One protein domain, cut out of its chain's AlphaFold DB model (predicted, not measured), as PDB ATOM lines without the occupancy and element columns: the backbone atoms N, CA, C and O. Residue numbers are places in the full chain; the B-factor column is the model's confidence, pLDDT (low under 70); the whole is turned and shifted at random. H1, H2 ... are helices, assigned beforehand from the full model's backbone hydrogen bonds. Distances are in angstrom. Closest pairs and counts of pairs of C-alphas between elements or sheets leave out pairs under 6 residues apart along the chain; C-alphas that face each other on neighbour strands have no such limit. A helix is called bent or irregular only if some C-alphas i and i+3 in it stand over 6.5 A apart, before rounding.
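What this domain is: This is residues 2 to 75 of the 279 residues of the protein "ABC-type uncharacterized transport system, permease component" of actinobacterium SCGC AAA027-L06 (UniProt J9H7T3). Two long helices meet as a lopsided T: the first, H1, gently bent at residues 18 to 21, makes the long stem, and the second, H3, is the bar that crosses near the stem's far end, with the four-residue helix H2 in the turn between them. Residues 2 to 11 of H1 stick out at one end of the stem, and residues 68 to 74, of which 68 to 73 belong to H3, stick out at one end of the bar. The printed part has 74 residues with three named helices, in the order H1, H2, H3, and no named strand; its class is all helix. The whole is extended, with a radius of gyration of the C-alphas of 19.4 A, and its outline is flat, spanning 60 by 33 by 16 A.

Where its parts are: Find C-alpha 2 at (203.780, 155.494, 171.681), where H1, residues 2 to 40, begins. By its hydrogen bonds H1 was assigned as one helix, but it is bent: C-alphas 18 and 21 are 6.5 A apart. Its arm H1a, residues 2 to 18, is 24.0 A long, and its arm H1b, residues 21 to 40, is 28.0 A long and ends with C-alpha 40 at (184.088, 175.084, 218.270). Next comes H2, residues 42 to 45. H3, residues 51 to 73, then runs 32.8 A to C-alpha 73 at (204.265, 182.329, 213.226).

How they stand to each other: Look first at the two arms, which are near each other at a shallow tilt of 28 degrees. H1a is apart from both H2 and H3. Further along, H1b touches H2 only at the corner by their link, and only just, with 3 pairs of C-alphas within 8 A; the closest are those of Val 38 and Ile 44, 6.4 A apart. H2 touches H3, where the closest C-alphas are those of Ile 44 and Phe 54, 6.1 A apart. H1b, with residues 34 to 38 alone, touches residues 58 to 62 of H3; the closest C-alphas are those of Gly 34 and Ile 62, 5.6 A apart. H1b and H3 run opposite ways at a steep tilt of 62 degrees. In H1a, H1b and H3 every O i to N i+4 pair is within hydrogen-bond range, while H2 is too short for such a pair.

The domain as a whole: The two C-alphas farthest apart are those of Asp 2 and Gly 46, at 60.7 A. The printed part has no cut, and the links from H1 to H2 and from H2 to H3 are both tight. In the B-factor column you will find a mean pLDDT of 88.5 for the printed part, with residues 2 to 4 under 70.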
ATOM      1  N   ASP A   2     204.044 155.992 170.317       62.09
ATOM      2  CA  ASP A   2     203.780 155.494 171.681       62.09
ATOM      3  C   ASP A   2     204.709 156.060 172.770       62.09
ATOM      4  O   ASP A   2     204.296 156.216 173.918       62.09
ATOM      5  N   GLY A   3     205.937 156.459 172.415       63.00
ATOM      6  CA  GLY A   3     206.891 157.052 173.366       63.00
ATOM      7  C   GLY A   3     206.467 158.430 173.894       63.00
ATOM      8  O   GLY A   3     206.616 158.709 175.083       63.00
ATOM      9  N   TRP A   4     205.869 159.266 173.039       64.56
ATOM     10  CA  TRP A   4     205.347 160.583 173.430       64.56
ATOM     11  C   TRP A   4     204.123 160.470 174.346       64.56
ATOM     12  O   TRP A   4     204.039 161.187 175.342       64.56
ATOM     13  N   ASN A   5     203.228 159.512 174.084       73.62
ATOM     14  CA  ASN A   5     202.088 159.232 174.958       73.62
ATOM     15  C   ASN A   5     202.533 158.696 176.327       73.62
ATOM     16  O   ASN A   5     202.009 159.131 177.350       73.62
ATOM     17  N   TYR A   6     203.536 157.814 176.374       76.44
ATOM     18  CA  TYR A   6     204.084 157.306 177.636       76.44
ATOM     19  C   TYR A   6     204.732 158.414 178.484       76.44
ATOM     20  O   TYR A   6     204.460 158.518 179.683       76.44
ATOM     21  N   LEU A   7     205.540 159.285 177.864       75.75
ATOM     22  CA  LEU A   7     206.159 160.431 178.538       75.75
ATOM     23  C   LEU A   7     205.113 161.426 179.054       75.75
ATOM     24  O   LEU A   7     205.208 161.871 180.197       75.75
ATOM     25  N   MET A   8     204.085 161.726 178.257       76.62
ATOM     26  CA  MET A   8     203.009 162.637 178.646       76.62
ATOM     27  C   MET A   8     202.164 162.071 179.799       76.62
ATOM     28  O   MET A   8     201.886 162.780 180.766       76.62
ATOM     29  N   ILE A   9     201.823 160.778 179.768       80.00
ATOM     30  CA  ILE A   9     201.082 160.112 180.852       80.00
ATOM     31  C   ILE A   9     201.903 160.086 182.149       80.00
ATOM     32  O   ILE A   9     201.355 160.351 183.222       80.00
ATOM     33  N   ASN A  10     203.208 159.803 182.078       82.25
ATOM     34  CA  ASN A  10     204.077 159.839 183.256       82.25
ATOM     35  C   ASN A  10     204.270 161.261 183.795       82.25
ATOM     36  O   ASN A  10     204.252 161.447 185.010       82.25
ATOM     37  N   ALA A  11     204.383 162.270 182.927       79.25
ATOM     38  CA  ALA A  11     204.445 163.668 183.342       79.25
ATOM     39  C   ALA A  11     203.164 164.098 184.077       79.25
ATOM     40  O   ALA A  11     203.243 164.676 185.159       79.25
ATOM     41  N   ILE A  12     201.985 163.734 183.557       80.81
ATOM     42  CA  ILE A  12     200.691 164.015 184.197       80.81
ATOM     43  C   ILE A  12     200.567 163.280 185.539       80.81
ATOM     44  O   ILE A  12     200.150 163.877 186.532       80.81
ATOM     45  N   LYS A  13     200.958 162.000 185.608       81.50
ATOM     46  CA  LYS A  13     200.955 161.232 186.866       81.50
ATOM     47  C   LYS A  13     201.900 161.834 187.906       81.50
ATOM     48  O   LYS A  13     201.505 161.960 189.064       81.50
ATOM     49  N   ASN A  14     203.103 162.240 187.501       84.56
ATOM     50  CA  ASN A  14     204.077 162.876 188.387       84.56
ATOM     51  C   ASN A  14     203.586 164.240 188.879       84.56
ATOM     52  O   ASN A  14     203.646 164.499 190.076       84.56
ATOM     53  N   PHE A  15     203.037 165.078 187.997       85.56
ATOM     54  CA  PHE A  15     202.454 166.366 188.381       85.56
ATOM     55  C   PHE A  15     201.287 166.190 189.360       85.56
ATOM     56  O   PHE A  15     201.219 166.855 190.398       85.56
ATOM     57  N   ARG A  16     200.391 165.237 189.076       86.31
ATOM     58  CA  ARG A  16     199.257 164.934 189.950       86.31
ATOM     59  C   ARG A  16     199.719 164.484 191.334       86.31
ATOM     60  O   ARG A  16     199.229 165.002 192.332       86.31
ATOM     61  N   ASN A  17     200.642 163.530 191.401       85.81
ATOM     62  CA  ASN A  17     201.032 162.917 192.668       85.81
ATOM     63  C   ASN A  17     201.978 163.807 193.489       85.81
ATOM     64  O   ASN A  17     201.843 163.855 194.708       85.81
ATOM     65  N   ASN A  18     202.899 164.530 192.848       88.50
ATOM     66  CA  ASN A  18     203.929 165.296 193.558       88.50
ATOM     67  C   ASN A  18     203.530 166.750 193.824       88.50
ATOM     68  O   ASN A  18     204.143 167.395 194.671       88.50
ATOM     69  N   THR A  19     202.549 167.295 193.101       87.94
ATOM     70  CA  THR A  19     202.208 168.725 193.189       87.94
ATOM     71  C   THR A  19     200.731 168.940 193.461       87.94
ATOM     72  O   THR A  19     200.382 169.553 194.470       87.94
ATOM     73  N   LEU A  20     199.851 168.399 192.613       88.88
ATOM     74  CA  LEU A  20     198.413 168.630 192.759       88.88
ATOM     75  C   LEU A  20     197.867 168.016 194.051       88.88
ATOM     76  O   LEU A  20     197.116 168.670 194.765       88.88
ATOM     77  N   LEU A  21     198.250 166.775 194.362       91.06
ATOM     78  CA  LEU A  21     197.740 166.070 195.533       91.06
ATOM     79  C   LEU A  21     198.149 166.756 196.853       91.06
ATOM     80  O   LEU A  21     197.248 167.033 197.645       91.06
ATOM     81  N   PRO A  22     199.428 167.121 197.094       92.56
ATOM     82  CA  PRO A  22     199.800 167.909 198.271       92.56
ATOM     83  C   PRO A  22     199.095 169.265 198.345       92.56
ATOM     84  O   PRO A  22     198.662 169.673 199.419       92.56
ATOM     85  N   PHE A  23     198.942 169.953 197.211       92.00
ATOM     86  CA  PHE A  23     198.289 171.259 197.166       92.00
ATOM     87  C   PHE A  23     196.796 171.176 197.510       92.00
ATOM     88  O   PHE A  23     196.307 171.934 198.346       92.00
ATOM     89  N   VAL A  24     196.069 170.222 196.921       92.50
ATOM     90  CA  VAL A  24     194.653 169.995 197.241       92.50
ATOM     91  C   VAL A  24     194.498 169.545 198.689       92.50
ATOM     92  O   VAL A  24     193.605 170.040 199.368       92.50
ATOM     93  N   ALA A  25     195.377 168.670 199.189       92.88
ATOM     94  CA  ALA A  25     195.370 168.252 200.590       92.88
ATOM     95  C   ALA A  25     195.579 169.440 201.544       92.88
ATOM     96  O   ALA A  25     194.880 169.547 202.549       92.88
ATOM     97  N   PHE A  26     196.483 170.363 201.203       92.56
ATOM     98  CA  PHE A  26     196.693 171.596 201.953       92.56
ATOM     99  C   PHE A  26     195.426 172.458 201.983       92.56
ATOM    100  O   PHE A  26     194.969 172.826 203.061       92.56
ATOM    101  N   ILE A  27     194.791 172.714 200.834       93.25
ATOM    102  CA  ILE A  27     193.527 173.472 200.782       93.25
ATOM    103  C   ILE A  27     192.434 172.779 201.603       93.25
ATOM    104  O   ILE A  27     191.729 173.434 202.372       93.25
ATOM    105  N   PHE A  28     192.307 171.457 201.481       94.56
ATOM    106  CA  PHE A  28     191.334 170.679 202.247       94.56
ATOM    107  C   PHE A  28     191.573 170.777 203.753       94.56
ATOM    108  O   PHE A  28     190.615 170.904 204.510       94.56
ATOM    109  N   ALA A  29     192.832 170.767 204.195       93.19
ATOM    110  CA  ALA A  29     193.176 170.934 205.603       93.19
ATOM    111  C   ALA A  29     192.729 172.301 206.139       93.19
ATOM    112  O   ALA A  29     192.176 172.372 207.237       93.19
ATOM    113  N   PHE A  30     192.891 173.371 205.353       92.50
ATOM    114  CA  PHE A  30     192.343 174.681 205.708       92.50
ATOM    115  C   PHE A  30     190.813 174.640 205.747       92.50
ATOM    116  O   PHE A  30     190.235 175.027 206.751       92.50
ATOM    117  N   LEU A  31     190.133 174.091 204.739       93.06
ATOM    118  CA  LEU A  31     188.667 174.000 204.756       93.06
ATOM    119  C   LEU A  31     188.131 173.253 205.987       93.06
ATOM    120  O   LEU A  31     187.248 173.760 206.679       93.06
ATOM    121  N   ILE A  32     188.701 172.087 206.299       95.44
ATOM    122  CA  ILE A  32     188.334 171.304 207.485       95.44
ATOM    123  C   ILE A  32     188.625 172.104 208.760       95.44
ATOM    124  O   ILE A  32     187.768 172.186 209.636       95.44
ATOM    125  N   GLY A  33     189.792 172.748 208.852       93.44
ATOM    126  CA  GLY A  33     190.131 173.612 209.983       93.44
ATOM    127  C   GLY A  33     189.134 174.758 210.174       93.44
ATOM    128  O   GLY A  33     188.743 175.046 211.301       93.44
ATOM    129  N   GLY A  34     188.663 175.368 209.086       93.69
ATOM    130  CA  GLY A  34     187.670 176.443 209.115       93.69
ATOM    131  C   GLY A  34     186.327 175.964 209.656       93.69
ATOM    132  O   GLY A  34     185.726 176.629 210.499       93.69
ATOM    133  N   ILE A  35     185.895 174.770 209.242       93.25
ATOM    134  CA  ILE A  35     184.693 174.116 209.777       93.25
ATOM    135  C   ILE A  35     184.852 173.853 211.280       93.25
ATOM    136  O   ILE A  35     183.956 174.179 212.056       93.25
ATOM    137  N   VAL A  36     186.002 173.325 211.709       94.12
ATOM    138  CA  VAL A  36     186.279 173.065 213.131       94.12
ATOM    139  C   VAL A  36     186.238 174.355 213.952       94.12
ATOM    140  O   VAL A  36     185.643 174.355 215.028       94.12
ATOM    141  N   ILE A  37     186.797 175.460 213.448       93.06
ATOM    142  CA  ILE A  37     186.764 176.772 214.119       93.06
ATOM    143  C   ILE A  37     185.322 177.233 214.351       93.06
ATOM    144  O   ILE A  37     184.990 177.679 215.446       93.06
ATOM    145  N   VAL A  38     184.464 177.102 213.339       93.31
ATOM    146  CA  VAL A  38     183.051 177.497 213.427       93.31
ATOM    147  C   VAL A  38     182.282 176.615 214.404       93.31
ATOM    148  O   VAL A  38     181.507 177.128 215.206       93.31
ATOM    149  N   ILE A  39     182.509 175.298 214.367       93.25
ATOM    150  CA  ILE A  39     181.831 174.347 215.258       93.25
ATOM    151  C   ILE A  39     182.257 174.541 216.716       93.25
ATOM    152  O   ILE A  39     181.448 174.373 217.625       93.25
ATOM    153  N   SER A  40     183.516 174.916 216.934       92.00
ATOM    154  CA  SER A  40     184.088 175.084 218.270       92.00
ATOM    155  C   SER A  40     183.704 176.407 218.941       92.00
ATOM    156  O   SER A  40     183.960 176.556 220.132       92.00
ATOM    157  N   ASP A  41     183.120 177.370 218.215       92.44
ATOM    158  CA  ASP A  41     182.729 178.675 218.760       92.44
ATOM    159  C   ASP A  41     181.221 178.713 219.103       92.44
ATOM    160  O   ASP A  41     180.376 178.756 218.197       92.44
ATOM    161  N   PRO A  42     180.845 178.746 220.402       90.38
ATOM    162  CA  PRO A  42     179.443 178.745 220.815       90.38
ATOM    163  C   PRO A  42     178.648 179.952 220.301       90.38
ATOM    164  O   PRO A  42     177.442 179.841 220.079       90.38
ATOM    165  N   LEU A  43     179.302 181.101 220.089       89.12
ATOM    166  CA  LEU A  43     178.638 182.329 219.646       89.12
ATOM    167  C   LEU A  43     178.190 182.232 218.187       89.12
ATOM    168  O   LEU A  43     177.134 182.751 217.831       89.12
ATOM    169  N   ILE A  44     178.977 181.552 217.351       90.00
ATOM    170  CA  ILE A  44     178.647 181.335 215.940       90.00
ATOM    171  C   ILE A  44     177.568 180.258 215.834       90.00
ATOM    172  O   ILE A  44     176.585 180.442 215.117       90.00
ATOM    173  N   MET A  45     177.689 179.175 216.609       87.62
ATOM    174  CA  MET A  45     176.702 178.093 216.608       87.62
ATOM    175  C   MET A  45     175.322 178.547 217.117       87.62
ATOM    176  O   MET A  45     174.297 178.123 216.590       87.62
ATOM    177  N   GLY A  46     175.274 179.483 218.070       86.94
ATOM    178  CA  GLY A  46     174.023 180.094 218.534       86.94
ATOM    179  C   GLY A  46     173.303 180.954 217.485       86.94
ATOM    180  O   GLY A  46     172.118 181.237 217.632       86.94
ATOM    181  N   GLN A  47     173.984 181.358 216.407       88.69
ATOM    182  CA  GLN A  47     173.426 182.187 215.330       88.69
ATOM    183  C   GLN A  47     172.917 181.372 214.133       88.69
ATOM    184  O   GLN A  47     172.528 181.968 213.123       88.69
ATOM    185  N   ILE A  48     172.875 180.035 214.234       84.94
ATOM    186  CA  ILE A  48     172.509 179.128 213.133       84.94
ATOM    187  C   ILE A  48     171.119 179.416 212.548       84.94
ATOM    188  O   ILE A  48     170.895 179.250 211.353       84.94
ATOM    189  N   SER A  49     170.203 179.933 213.372       86.62
ATOM    190  CA  SER A  49     168.847 180.319 212.966       86.62
ATOM    191  C   SER A  49     168.802 181.556 212.059       86.62
ATOM    192  O   SER A  49     167.771 181.833 211.454       86.62
ATOM    193  N   SER A  50     169.901 182.308 211.943       91.44
ATOM    194  CA  SER A  50     170.016 183.513 211.112       91.44
ATOM    195  C   SER A  50     171.147 183.365 210.079       91.44
ATOM    196  O   SER A  50     172.283 183.760 210.360       91.44
ATOM    197  N   PRO A  51     170.864 182.849 208.864       86.00
ATOM    198  CA  PRO A  51     171.900 182.481 207.891       86.00
ATOM    199  C   PRO A  51     172.876 183.615 207.539       86.00
ATOM    200  O   PRO A  51     174.081 183.395 207.467       86.00
ATOM    201  N   GLY A  52     172.390 184.853 207.386       89.94
ATOM    202  CA  GLY A  52     173.246 185.995 207.033       89.94
ATOM    203  C   GLY A  52     174.249 186.389 208.128       89.94
ATOM    204  O   GLY A  52     175.416 186.665 207.837       89.94
ATOM    205  N   LYS A  53     173.825 186.375 209.400       88.69
ATOM    206  CA  LYS A  53     174.715 186.658 210.541       88.69
ATOM    207  C   LYS A  53     175.677 185.498 210.783       88.69
ATOM    208  O   LYS A  53     176.853 185.729 211.021       88.69
ATOM    209  N   PHE A  54     175.203 184.263 210.621       90.62
ATOM    210  CA  PHE A  54     176.042 183.074 210.710       90.62
ATOM    211  C   PHE A  54     177.196 183.108 209.696       90.62
ATOM    212  O   PHE A  54     178.348 182.972 210.097       90.62
ATOM    213  N   LEU A  55     176.924 183.358 208.405       89.94
ATOM    214  CA  LEU A  55     177.967 183.379 207.368       89.94
ATOM    215  C   LEU A  55     179.006 184.490 207.594       89.94
ATOM    216  O   LEU A  55     180.200 184.265 207.405       89.94
ATOM    217  N   THR A  56     178.571 185.683 208.004       91.31
ATOM    218  CA  THR A  56     179.472 186.826 208.238       91.31
ATOM    219  C   THR A  56     180.323 186.644 209.501       91.31
ATOM    220  O   THR A  56     181.537 186.870 209.466       91.31
ATOM    221  N   SER A  57     179.732 186.156 210.595       90.88
ATOM    222  CA  SER A  57     180.455 185.787 211.820       90.88
ATOM    223  C   SER A  57     181.434 184.632 211.575       90.88
ATOM    224  O   SER A  57     182.592 184.711 211.980       90.88
ATOM    225  N   ALA A  58     181.010 183.590 210.852       91.62
ATOM    226  CA  ALA A  58     181.864 182.468 210.476       91.62
ATOM    227  C   ALA A  58     183.050 182.927 209.617       91.62
ATOM    228  O   ALA A  58     184.199 182.652 209.957       91.62
ATOM    229  N   GLY A  59     182.791 183.685 208.547       92.44
ATOM    230  CA  GLY A  59     183.834 184.189 207.655       92.44
ATOM    231  C   GLY A  59     184.852 185.079 208.372       92.44
ATOM    232  O   GLY A  59     186.057 184.886 208.216       92.44
ATOM    233  N   SER A  60     184.384 186.010 209.211       92.81
ATOM    234  CA  SER A  60     185.273 186.885 209.986       92.81
ATOM    235  C   SER A  60     186.094 186.113 211.023       92.81
ATOM    236  O   SER A  60     187.295 186.352 211.140       92.81
ATOM    237  N   LYS A  61     185.504 185.142 211.732       93.69
ATOM    238  CA  LYS A  61     186.235 184.314 212.702       93.69
ATOM    239  C   LYS A  61     187.286 183.439 212.032       93.69
ATOM    240  O   LYS A  61     188.416 183.388 212.519       93.69
ATOM    241  N   ILE A  62     186.940 182.780 210.926       94.62
ATOM    242  CA  ILE A  62     187.875 181.967 210.140       94.62
ATOM    243  C   ILE A  62     189.040 182.844 209.665       94.62
ATOM    244  O   ILE A  62     190.199 182.515 209.921       94.62
ATOM    245  N   GLY A  63     188.739 183.993 209.050       93.12
ATOM    246  CA  GLY A  63     189.747 184.940 208.572       93.12
ATOM    247  C   GLY A  63     190.671 185.431 209.687       93.12
ATOM    248  O   GLY A  63     191.889 185.340 209.558       93.12
ATOM    249  N   ASN A  64     190.102 185.868 210.814       93.06
ATOM    250  CA  ASN A  64     190.868 186.335 211.970       93.06
ATOM    251  C   ASN A  64     191.729 185.226 212.586       93.06
ATOM    252  O   ASN A  64     192.848 185.495 213.008       93.06
ATOM    253  N   SER A  65     191.241 183.985 212.615       93.06
ATOM    254  CA  SER A  65     191.990 182.850 213.164       93.06
ATOM    255  C   SER A  65     193.200 182.506 212.296       93.06
ATOM    256  O   SER A  65     194.301 182.351 212.818       93.06
ATOM    257  N   TYR A  66     193.041 182.452 210.969       93.31
ATOM    258  CA  TYR A  66     194.180 182.228 210.072       93.31
ATOM    259  C   TYR A  66     195.157 183.393 210.050       93.31
ATOM    260  O   TYR A  66     196.367 183.174 210.028       93.31
ATOM    261  N   LEU A  67     194.646 184.621 210.100       93.19
ATOM    262  CA  LEU A  67     195.481 185.806 210.207       93.19
ATOM    263  C   LEU A  67     196.268 185.802 211.524       93.19
ATOM    264  O   LEU A  67     197.460 186.083 211.497       93.19
ATOM    265  N   ALA A  68     195.663 185.399 212.644       91.88
ATOM    266  CA  ALA A  68     196.355 185.250 213.923       91.88
ATOM    267  C   ALA A  68     197.431 184.152 213.879       91.88
ATOM    268  O   ALA A  68     198.527 184.359 214.393       91.88
ATOM    269  N   ILE A  69     197.165 183.015 213.223       91.69
ATOM    270  CA  ILE A  69     198.173 181.961 213.016       91.69
ATOM    271  C   ILE A  69     199.345 182.497 212.188       91.69
ATOM    272  O   ILE A  69     200.503 182.281 212.546       91.69
ATOM    273  N   PHE A  70     199.071 183.225 211.104       92.81
ATOM    274  CA  PHE A  70     200.109 183.821 210.263       92.81
ATOM    275  C   PHE A  70     200.920 184.884 211.018       92.81
ATOM    276  O   PHE A  70     202.150 184.875 210.972       92.81
ATOM    277  N   GLN A  71     200.246 185.767 211.756       92.62
ATOM    278  CA  GLN A  71     200.898 186.800 212.557       92.62
ATOM    279  C   GLN A  71     201.728 186.207 213.693       92.62
ATOM    280  O   GLN A  71     202.839 186.663 213.930       92.62
ATOM    281  N   GLY A  72     201.235 185.156 214.347       91.31
ATOM    282  CA  GLY A  72     201.930 184.481 215.440       91.31
ATOM    283  C   GLY A  72     203.099 183.591 215.007       91.31
ATOM    284  O   GLY A  72     203.913 183.236 215.853       91.31
ATOM    285  N   SER A  73     203.212 183.234 213.722       91.94
ATOM    286  CA  SER A  73     204.265 182.329 213.226       91.94
ATOM    287  C   SER A  73     205.247 182.970 212.245       91.94
ATOM    288  O   SER A  73     206.409 182.574 212.216       91.94
ATOM    289  N   ILE A  74     204.819 183.951 211.443       93.06
ATOM    290  CA  ILE A  74     205.628 184.513 210.352       93.06
ATOM    291  C   ILE A  74     205.853 186.010 210.552       93.06
ATOM    292  O   ILE A  74     206.992 186.440 210.737       93.06
ATOM    293  N   PHE A  75     204.797 186.822 210.492       93.38
ATOM    294  CA  PHE A  75     204.963 188.274 210.475       93.38
ATOM    295  C   PHE A  75     203.820 189.017 211.160       93.38
ATOM    296  O   PHE A  75     202.680 188.976 210.697       93.38
TER     297      PHE A  75